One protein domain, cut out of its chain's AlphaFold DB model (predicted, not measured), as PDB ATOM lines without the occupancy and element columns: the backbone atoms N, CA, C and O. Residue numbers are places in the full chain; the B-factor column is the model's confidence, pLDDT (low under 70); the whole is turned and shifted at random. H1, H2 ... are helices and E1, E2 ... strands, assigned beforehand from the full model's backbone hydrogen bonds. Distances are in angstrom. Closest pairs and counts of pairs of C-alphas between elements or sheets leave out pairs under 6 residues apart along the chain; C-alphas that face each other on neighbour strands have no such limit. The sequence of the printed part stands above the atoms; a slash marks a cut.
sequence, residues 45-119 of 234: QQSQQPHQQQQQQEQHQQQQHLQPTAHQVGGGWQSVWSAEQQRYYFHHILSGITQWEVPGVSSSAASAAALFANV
ATOM      1  N   GLN A  45     161.109  90.116  74.905       72.75
ATOM      2  CA  GLN A  45     160.540  89.740  76.207       72.75
ATOM      3  C   GLN A  45     161.014  90.656  77.338       72.75
ATOM      4  O   GLN A  45     160.214  91.045  78.190       72.75
ATOM      5  N   GLN A  46     162.291  91.043  77.342       78.56
ATOM      6  CA  GLN A  46     162.849  91.863  78.419       78.56
ATOM      7  C   GLN A  46     162.273  93.290  78.436       78.56
ATOM      8  O   GLN A  46     162.144  93.898  79.497       78.56
ATOM      9  N   SER A  47     161.842  93.800  77.281       76.69
ATOM     10  CA  SER A  47     161.217  95.122  77.154       76.69
ATOM     11  C   SER A  47     159.764  95.194  77.654       76.69
ATOM     12  O   SER A  47     159.267  96.298  77.871       76.69
ATOM     13  N   GLN A  48     159.087  94.068  77.921       77.25
ATOM     14  CA  GLN A  48     157.702  94.083  78.430       77.25
ATOM     15  C   GLN A  48     157.583  94.185  79.959       77.25
ATOM     16  O   GLN A  48     156.550  94.627  80.463       77.25
ATOM     17  N   GLN A  49     158.623  93.823  80.716       74.12
ATOM     18  CA  GLN A  49     158.592  93.895  82.184       74.12
ATOM     19  C   GLN A  49     158.341  95.301  82.764       74.12
ATOM     20  O   GLN A  49     157.477  95.415  83.638       74.12
ATOM     21  N   PRO A  50     159.008  96.382  82.310       81.25
ATOM     22  CA  PRO A  50     158.790  97.702  82.904       81.25
ATOM     23  C   PRO A  50     157.367  98.229  82.664       81.25
ATOM     24  O   PRO A  50     156.826  98.947  83.504       81.25
ATOM     25  N   HIS A  51     156.718  97.822  81.569       78.75
ATOM     26  CA  HIS A  51     155.378  98.297  81.225       78.75
ATOM     27  C   HIS A  51     154.299  97.754  82.174       78.75
ATOM     28  O   HIS A  51     153.381  98.481  82.551       78.75
ATOM     29  N   GLN A  52     154.433  96.504  82.634       84.00
ATOM     30  CA  GLN A  52     153.516  95.959  83.640       84.00
ATOM     31  C   GLN A  52     153.654  96.659  84.993       84.00
ATOM     32  O   GLN A  52     152.650  96.920  85.658       84.00
ATOM     33  N   GLN A  53     154.883  96.980  85.402       87.06
ATOM     34  CA  GLN A  53     155.117  97.637  86.684       87.06
ATOM     35  C   GLN A  53     154.572  99.071  86.678       87.06
ATOM     36  O   GLN A  53     153.925  99.480  87.643       87.06
ATOM     37  N   GLN A  54     154.744  99.793  85.568       88.94
ATOM     38  CA  GLN A  54     154.184 101.133  85.395       88.94
ATOM     39  C   GLN A  54     152.649 101.120  85.455       88.94
ATOM     40  O   GLN A  54     152.055 101.925  86.170       88.94
ATOM     41  N   GLN A  55     152.002 100.147  84.808       88.62
ATOM     42  CA  GLN A  55     150.541 100.048  84.798       88.62
ATOM     43  C   GLN A  55     149.956  99.745  86.193       88.62
ATOM     44  O   GLN A  55     148.909 100.284  86.561       88.62
ATOM     45  N   GLN A  56     150.646  98.936  87.007       86.12
ATOM     46  CA  GLN A  56     150.260  98.717  88.408       86.12
ATOM     47  C   GLN A  56     150.457  99.976  89.262       86.12
ATOM     48  O   GLN A  56     149.610 100.281  90.107       86.12
ATOM     49  N   GLN A  57     151.540 100.724  89.035       87.56
ATOM     50  CA  GLN A  57     151.794 101.983  89.734       87.56
ATOM     51  C   GLN A  57     150.738 103.036  89.394       87.56
ATOM     52  O   GLN A  57     150.241 103.714  90.292       87.56
ATOM     53  N   GLU A  58     150.338 103.133  88.125       86.75
ATOM     54  CA  GLU A  58     149.252 104.013  87.701       86.75
ATOM     55  C   GLU A  58     147.932 103.622  88.354       86.75
ATOM     56  O   GLU A  58     147.270 104.501  88.892       86.75
ATOM     57  N   GLN A  59     147.570 102.337  88.418       85.75
ATOM     58  CA  GLN A  59     146.352 101.913  89.127       85.75
ATOM     59  C   GLN A  59     146.387 102.179  90.637       85.75
ATOM     60  O   GLN A  59     145.335 102.395  91.244       85.75
ATOM     61  N   HIS A  60     147.568 102.181  91.254       78.38
ATOM     62  CA  HIS A  60     147.713 102.587  92.649       78.38
ATOM     63  C   HIS A  60     147.584 104.102  92.810       78.38
ATOM     64  O   HIS A  60     146.893 104.551  93.720       78.38
ATOM     65  N   GLN A  61     148.178 104.893  91.911       82.44
ATOM     66  CA  GLN A  61     148.035 106.351  91.926       82.44
ATOM     67  C   GLN A  61     146.590 106.775  91.655       82.44
ATOM     68  O   GLN A  61     146.048 107.516  92.464       82.44
ATOM     69  N   GLN A  62     145.963 106.252  90.591       78.81
ATOM     70  CA  GLN A  62     144.625 105.633  90.612       78.81
ATOM     71  C   GLN A  62     143.804 105.806  91.893       78.81
ATOM     72  O   GLN A  62     143.015 106.721  92.108       78.81
ATOM     73  N   GLN A  63     144.007 104.831  92.763       74.12
ATOM     74  CA  GLN A  63     143.267 104.685  94.004       74.12
ATOM     75  C   GLN A  63     143.685 105.701  95.068       74.12
ATOM     76  O   GLN A  63     142.864 106.061  95.907       74.12
ATOM     77  N   GLN A  64     144.922 106.201  95.033       73.00
ATOM     78  CA  GLN A  64     145.383 107.205  95.989       73.00
ATOM     79  C   GLN A  64     144.825 108.602  95.702       73.00
ATOM     80  O   GLN A  64     144.504 109.307  96.651       73.00
ATOM     81  N   HIS A  65     144.621 108.993  94.441       63.78
ATOM     82  CA  HIS A  65     143.947 110.260  94.127       63.78
ATOM     83  C   HIS A  65     142.430 110.192  94.311       63.78
ATOM     84  O   HIS A  65     141.766 111.222  94.398       63.78
ATOM     85  N   LEU A  66     141.879 108.979  94.392       62.00
ATOM     86  CA  LEU A  66     140.507 108.758  94.823       62.00
ATOM     87  C   LEU A  66     140.358 108.797  96.343       62.00
ATOM     88  O   LEU A  66     139.227 108.643  96.795       62.00
ATOM     89  N   GLN A  67     141.429 109.015  97.128       60.06
ATOM     90  CA  GLN A  67     141.262 109.461  98.509       60.06
ATOM     91  C   GLN A  67     140.646 110.854  98.442       60.06
ATOM     92  O   GLN A  67     141.349 111.826  98.151       60.06
ATOM     93  N   PRO A  68     139.326 110.974  98.651       62.69
ATOM     94  CA  PRO A  68     138.688 112.267  98.619       62.69
ATOM     95  C   PRO A  68     139.283 113.001  99.801       62.69
ATOM     96  O   PRO A  68     139.191 112.515 100.931       62.69
ATOM     97  N   THR A  69     139.940 114.129  99.541       74.81
ATOM     98  CA  THR A  69     140.410 115.028 100.590       74.81
ATOM     99  C   THR A  69     139.259 115.204 101.560       74.81
ATOM    100  O   THR A  69     138.211 115.736 101.197       74.81
ATOM    101  N   ALA A  70     139.399 114.627 102.749       77.56
ATOM    102  CA  ALA A  70     138.287 114.496 103.663       77.56
ATOM    103  C   ALA A  70     138.003 115.887 104.227       77.56
ATOM    104  O   ALA A  70     138.650 116.339 105.173       77.56
ATOM    105  N   HIS A  71     137.097 116.607 103.573       83.44
ATOM    106  CA  HIS A  71     136.781 117.976 103.924       83.44
ATOM    107  C   HIS A  71     136.093 117.979 105.290       83.44
ATOM    108  O   HIS A  71     135.067 117.324 105.498       83.44
ATOM    109  N   GLN A  72     136.696 118.690 106.244       88.19
ATOM    110  CA  GLN A  72     136.065 118.939 107.531       88.19
ATOM    111  C   GLN A  72     134.925 119.928 107.326       88.19
ATOM    112  O   GLN A  72     135.127 121.078 106.934       88.19
ATOM    113  N   VAL A  73     133.721 119.453 107.598       86.50
ATOM    114  CA  VAL A  73     132.520 120.270 107.691       86.50
ATOM    115  C   VAL A  73     132.440 120.652 109.165       86.50
ATOM    116  O   VAL A  73     132.457 119.773 110.023       86.50
ATOM    117  N   GLY A  74     132.492 121.948 109.480       89.19
ATOM    118  CA  GLY A  74     132.648 122.445 110.854       89.19
ATOM    119  C   GLY A  74     131.755 121.749 111.897       89.19
ATOM    120  O   GLY A  74     130.693 121.218 111.585       89.19
ATOM    121  N   GLY A  75     132.191 121.749 113.159       92.19
ATOM    122  CA  GLY A  75     131.487 121.035 114.233       92.19
ATOM    123  C   GLY A  75     131.835 119.547 114.323       92.19
ATOM    124  O   GLY A  75     130.991 118.754 114.714       92.19
ATOM    125  N   GLY A  76     133.063 119.161 113.953       94.19
ATOM    126  CA  GLY A  76     133.575 117.798 114.150       94.19
ATOM    127  C   GLY A  76     133.116 116.770 113.112       94.19
ATOM    128  O   GLY A  76     133.332 115.575 113.315       94.19
ATOM    129  N   TRP A  77     132.506 117.204 112.008       95.75
ATOM    130  CA  TRP A  77     132.053 116.326 110.932       95.75
ATOM    131  C   TRP A  77     133.071 116.242 109.795       95.75
ATOM    132  O   TRP A  77     133.723 117.217 109.423       95.75
ATOM    133  N   GLN A  78     133.193 115.058 109.208       95.25
ATOM    134  CA  GLN A  78     134.069 114.795 108.075       95.25
ATOM    135  C   GLN A  78     133.276 114.135 106.952       95.25
ATOM    136  O   GLN A  78     132.571 113.152 107.186       95.25
ATOM    137  N   SER A  79     133.385 114.663 105.731       94.19
ATOM    138  CA  SER A  79     132.792 114.029 104.552       94.19
ATOM    139  C   SER A  79     133.701 112.923 104.022       94.19
ATOM    140  O   SER A  79     134.878 113.171 103.750       94.19
ATOM    141  N   VAL A  80     133.147 111.733 103.818       93.69
ATOM    142  CA  VAL A  80     133.845 110.561 103.282       93.69
ATOM    143  C   VAL A  80     133.081 110.041 102.064       93.69
ATOM    144  O   VAL A  80     131.853 109.979 102.067       93.69
ATOM    145  N   TRP A  81     133.791 109.688 100.993       92.38
ATOM    146  CA  TRP A  81     133.187 109.080  99.804       92.38
ATOM    147  C   TRP A  81     132.990 107.578 100.011       92.38
ATOM    148  O   TRP A  81     133.937 106.866 100.344       92.38
ATOM    149  N   SER A  82     131.777 107.078  99.778       93.75
ATOM    150  CA  SER A  82     131.513 105.641  99.710       93.75
ATOM    151  C   SER A  82     131.610 105.163  98.262       93.75
ATOM    152  O   SER A  82     130.779 105.526  97.427       93.75
ATOM    153  N   ALA A  83     132.603 104.320  97.964       88.50
ATOM    154  CA  ALA A  83     132.774 103.725  96.636       88.50
ATOM    155  C   ALA A  83     131.654 102.728  96.279       88.50
ATOM    156  O   ALA A  83     131.332 102.565  95.105       88.50
ATOM    157  N   GLU A  84     131.038 102.089  97.277       90.88
ATOM    158  CA  GLU A  84     129.945 101.131  97.072       90.88
ATOM    159  C   GLU A  84     128.667 101.829  96.600       90.88
ATOM    160  O   GLU A  84     127.996 101.363  95.684       90.88
ATOM    161  N   GLN A  85     128.359 102.980  97.198       94.31
ATOM    162  CA  GLN A  85     127.129 103.724  96.915       94.31
ATOM    163  C   GLN A  85     127.343 104.916  95.978       94.31
ATOM    164  O   GLN A  85     126.374 105.588  95.629       94.31
ATOM    165  N   GLN A  86     128.593 105.191  95.587       93.38
ATOM    166  CA  GLN A  86     128.980 106.318  94.733       93.38
ATOM    167  C   GLN A  86     128.401 107.655  95.239       93.38
ATOM    168  O   GLN A  86     127.868 108.457  94.472       93.38
ATOM    169  N   ARG A  87     128.466 107.879  96.560       94.81
ATOM    170  CA  ARG A  87     127.975 109.100  97.224       94.81
ATOM    171  C   ARG A  87     128.780 109.425  98.480       94.81
ATOM    172  O   ARG A  87     129.372 108.537  99.097       94.81
ATOM    173  N   TYR A  88     128.751 110.691  98.893       94.50
ATOM    174  CA  TYR A  88     129.316 111.127 100.171       94.50
ATOM    175  C   TYR A  88     128.410 110.755 101.353       94.50
ATOM    176  O   TYR A  88     127.180 110.792 101.243       94.50
ATOM    177  N   TYR A  89     129.043 110.432 102.481       95.88
ATOM    178  CA  TYR A  89     128.441 110.371 103.810       95.88
ATOM    179  C   TYR A  89     129.271 111.199 104.793       95.88
ATOM    180  O   TYR A  89     130.426 111.532 104.526       95.88
ATOM    181  N   PHE A  90     128.677 111.547 105.927       96.00
ATOM    182  CA  PHE A  90     129.298 112.360 106.963       96.00
ATOM    183  C   PHE A  90     129.535 111.503 108.195       96.00
ATOM    184  O   PHE A  90     128.622 110.835 108.673       96.00
ATOM    185  N   HIS A  91     130.763 111.522 108.697       96.25
ATOM    186  CA  HIS A  91     131.174 110.846 109.919       96.25
ATOM    187  C   HIS A  91     131.548 111.896 110.967       96.25
ATOM    188  O   HIS A  91     132.357 112.786 110.695       96.25
ATOM    189  N   HIS A  92     130.956 111.811 112.155       96.69
ATOM    190  CA  HIS A  92     131.300 112.684 113.267       96.69
ATOM    191  C   HIS A  92     132.476 112.096 114.041       96.69
ATOM    192  O   HIS A  92     132.361 111.032 114.648       96.69
ATOM    193  N   ILE A  93     133.600 112.807 114.051       95.50
ATOM    194  CA  ILE A  93     134.882 112.295 114.552       95.50
ATOM    195  C   ILE A  93     134.802 111.938 116.044       95.50
ATOM    196  O   ILE A  93     135.395 110.953 116.468       95.50
ATOM    197  N   LEU A  94     134.052 112.712 116.837       96.19
ATOM    198  CA  LEU A  94     133.992 112.530 118.293       96.19
ATOM    199  C   LEU A  94     132.992 111.460 118.741       96.19
ATOM    200  O   LEU A  94     133.215 110.821 119.762       96.19
ATOM    201  N   SER A  95     131.882 111.277 118.019       96.62
ATOM    202  CA  SER A  95     130.824 110.332 118.422       96.62
ATOM    203  C   SER A  95     130.815 109.038 117.611       96.62
ATOM    204  O   SER A  95     130.097 108.112 117.976       96.62
ATOM    205  N   GLY A  96     131.557 108.975 116.501       96.62
ATOM    206  CA  GLY A  96     131.553 107.833 115.587       96.62
ATOM    207  C   GLY A  96     130.260 107.678 114.778       96.62
ATOM    208  O   GLY A  96     130.075 106.673 114.094       96.62
ATOM    209  N   ILE A  97     129.335 108.639 114.863       96.44
ATOM    210  CA  ILE A  97     128.044 108.573 114.173       96.44
ATOM    211  C   ILE A  97     128.256 108.843 112.686       96.44
ATOM    212  O   ILE A  97     128.948 109.791 112.308       96.44
ATOM    213  N   THR A  98     127.616 108.037 111.842       96.88
ATOM    214  CA  THR A  98     127.574 108.239 110.396       96.88
ATOM    215  C   THR A  98     126.171 108.629 109.947       96.88
ATOM    216  O   THR A  98     125.171 108.118 110.452       96.88
ATOM    217  N   GLN A  99     126.083 109.550 108.991       96.50
ATOM    218  CA  GLN A  99     124.820 109.954 108.381       96.50
ATOM    219  C   GLN A  99     124.991 110.300 106.905       96.50
ATOM    220  O   GLN A  99     126.066 110.682 106.447       96.50
ATOM    221  N   TRP A 100     123.902 110.176 106.156       95.44
ATOM    222  CA  TRP A 100     123.874 110.437 104.720       95.44
ATOM    223  C   TRP A 100     123.523 111.891 104.369       95.44
ATOM    224  O   TRP A 100     123.891 112.358 103.290       95.44
ATOM    225  N   GLU A 101     122.828 112.594 105.266       93.25
ATOM    226  CA  GLU A 101     122.497 114.019 105.155       93.25
ATOM    227  C   GLU A 101     123.648 114.897 105.666       93.25
ATOM    228  O   GLU A 101     124.390 114.488 106.555       93.25
ATOM    229  N   VAL A 102     123.769 116.136 105.186       90.31
ATOM    230  CA  VAL A 102     124.726 117.096 105.762       90.31
ATOM    231  C   VAL A 102     124.204 117.550 107.137       90.31
ATOM    232  O   VAL A 102     123.088 118.069 107.228       90.31
ATOM    233  N   PRO A 103     124.973 117.403 108.220       86.50
ATOM    234  CA  PRO A 103     124.566 117.892 109.531       86.50
ATOM    235  C   PRO A 103     124.463 119.423 109.504       86.50
ATOM    236  O   PRO A 103     125.355 120.112 109.019       86.50
ATOM    237  N   GLY A 104     123.340 119.963 109.983       81.44
ATOM    238  CA  GLY A 104     123.081 121.408 110.049       81.44
ATOM    239  C   GLY A 104     122.224 121.984 108.914       81.44
ATOM    240  O   GLY A 104     121.517 122.964 109.146       81.44
ATOM    241  N   VAL A 105     122.175 121.368 107.725       68.50
ATOM    242  CA  VAL A 105     121.321 121.895 106.632       68.50
ATOM    243  C   VAL A 105     119.857 121.486 106.780       68.50
ATOM    244  O   VAL A 105     118.966 122.233 106.374       68.50
ATOM    245  N   SER A 106     119.590 120.346 107.426       61.47
ATOM    246  CA  SER A 106     118.230 119.845 107.662       61.47
ATOM    247  C   SER A 106     117.420 120.796 108.545       61.47
ATOM    248  O   SER A 106     116.220 120.955 108.344       61.47
ATOM    249  N   SER A 107     118.085 121.492 109.477       59.31
ATOM    250  CA  SER A 107     117.417 122.500 110.298       59.31
ATOM    251  C   SER A 107     117.123 123.761 109.490       59.31
ATOM    252  O   SER A 107     116.022 124.285 109.578       59.31
ATOM    253  N   SER A 108     118.052 124.225 108.647       61.16
ATOM    254  CA  SER A 108     117.849 125.476 107.906       61.16
ATOM    255  C   SER A 108     116.782 125.365 106.817       61.16
ATOM    256  O   SER A 108     116.045 126.325 106.606       61.16
ATOM    257  N   ALA A 109     116.669 124.225 106.127       63.47
ATOM    258  CA  ALA A 109     115.633 124.036 105.109       63.47
ATOM    259  C   ALA A 109     114.233 123.922 105.735       63.47
ATOM    260  O   ALA A 109     113.284 124.517 105.226       63.47
ATOM    261  N   ALA A 110     114.114 123.233 106.876       64.62
ATOM    262  CA  ALA A 110     112.875 123.189 107.647       64.62
ATOM    263  C   ALA A 110     112.511 124.572 108.216       64.62
ATOM    264  O   ALA A 110     111.355 124.979 108.137       64.62
ATOM    265  N   SER A 111     113.492 125.333 108.713       63.72
ATOM    266  CA  SER A 111     113.280 126.708 109.180       63.72
ATOM    267  C   SER A 111     112.875 127.653 108.046       63.72
ATOM    268  O   SER A 111     111.983 128.476 108.235       63.72
ATOM    269  N   ALA A 112     113.465 127.516 106.854       68.81
ATOM    270  CA  ALA A 112     113.068 128.294 105.685       68.81
ATOM    271  C   ALA A 112     111.639 127.944 105.245       68.81
ATOM    272  O   ALA A 112     110.813 128.841 105.085       68.81
ATOM    273  N   ALA A 113     111.305 126.654 105.127       74.81
ATOM    274  CA  ALA A 113     109.950 126.212 104.793       74.81
ATOM    275  C   ALA A 113     108.910 126.681 105.829       74.81
ATOM    276  O   ALA A 113     107.826 127.127 105.453       74.81
ATOM    277  N   ALA A 114     109.254 126.654 107.121       74.81
ATOM    278  CA  ALA A 114     108.399 127.164 108.189       74.81
ATOM    279  C   ALA A 114     108.178 128.682 108.089       74.81
ATOM    280  O   ALA A 114     107.058 129.145 108.299       74.81
ATOM    281  N   LEU A 115     109.202 129.459 107.717       75.88
ATOM    282  CA  LEU A 115     109.061 130.902 107.489       75.88
ATOM    283  C   LEU A 115     108.111 131.200 106.320       75.88
ATOM    284  O   LEU A 115     107.229 132.047 106.459       75.88
ATOM    285  N   PHE A 116     108.212 130.466 105.206       76.19
ATOM    286  CA  PHE A 116     107.289 130.636 104.076       76.19
ATOM    287  C   PHE A 116     105.849 130.219 104.415       76.19
ATOM    288  O   PHE A 116     104.907 130.911 104.026       76.19
ATOM    289  N   ALA A 117     105.663 129.142 105.183       77.69
ATOM    290  CA  ALA A 117     104.339 128.724 105.646       77.69
ATOM    291  C   ALA A 117     103.684 129.776 106.564       77.69
ATOM    292  O   ALA A 117     102.481 130.025 106.462       77.69
ATOM    293  N   ASN A 118     104.472 130.441 107.414       75.88
ATOM    294  CA  ASN A 118     103.967 131.482 108.312       75.88
ATOM    295  C   ASN A 118     103.545 132.756 107.556       75.88
ATOM    296  O   ASN A 118     102.524 133.360 107.878       75.88
ATOM    297  N   VAL A 119     104.278 133.131 106.498       80.31
ATOM    298  CA  VAL A 119     103.908 134.264 105.626       80.31
ATOM    299  C   VAL A 119     102.607 133.980 104.866       80.31
ATOM    300  O   VAL A 119     101.738 134.851 104.786       80.31
TER     301      VAL A 119
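What this domain is: This is residues 45 to 119 of the 234 residues of the protein "Hypothetical protein" of Spumella elongata (UniProt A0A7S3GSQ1). A long helix, H1, and a second helix, H2, stick out at opposite ends of a small knot made of the hairpin E1 and E2 and the links round it, and the whole is a rod. The helices stand free, and short pairings tie residues 72 to 73 to E1 and residues 98 to 99 to E2. The printed part has 75 residues with two named helices and two named strands, in the order H1, E1, E2, H2; the sheet, E1 - E2, is antiparallel, and the class is mixed, helices and strands. It is extended, with a radius of gyration of the C-alphas of 21.1 A and spans of 77 by 28 by 18 A.

How they stand to each other: Start at H1, residues 49 to 65, which stands free and is apart from E2, residues 87 to 92, and from H2, residues 105 to 119. Next look at E1, residues 77 to 82, which forms a hairpin with E2, antiparallel at 147 degrees. C-alphas 77 and 92 face each other at 4.4 A; N 78 and O 91, 2.8 A apart, and N 89 and O 80, 2.9 A apart, are within hydrogen-bond range. H2 stands free and is apart from E1. In H2 every O i to N i+4 pair is within hydrogen-bond range; in H1, 12 of 13 are.

Where its parts are: Find C-alpha 49 at (158.592, 93.895, 82.184); from there H1 runs 25.0 A to C-alpha 65. E1 runs 15.5 A from C-alpha 77 at (132.053, 116.326, 110.932), and E2 runs 16.8 A. H2 runs 21.4 A to C-alpha 119 at (103.908, 134.264, 105.626).

The domain as a whole: The C-alphas of Gln 45 and Val 119, the two farthest apart, are 77.8 A apart. Without the free stretches, 39 residues span 24 by 17 by 17 A. The printed part has no cut; the links H1 to E1 and E2 to H2 are long, and E1 to E2 is tight. Look for pLDDT under 70 at residues 65 to 68 and 105 to 112; the mean of the printed part is 83.1.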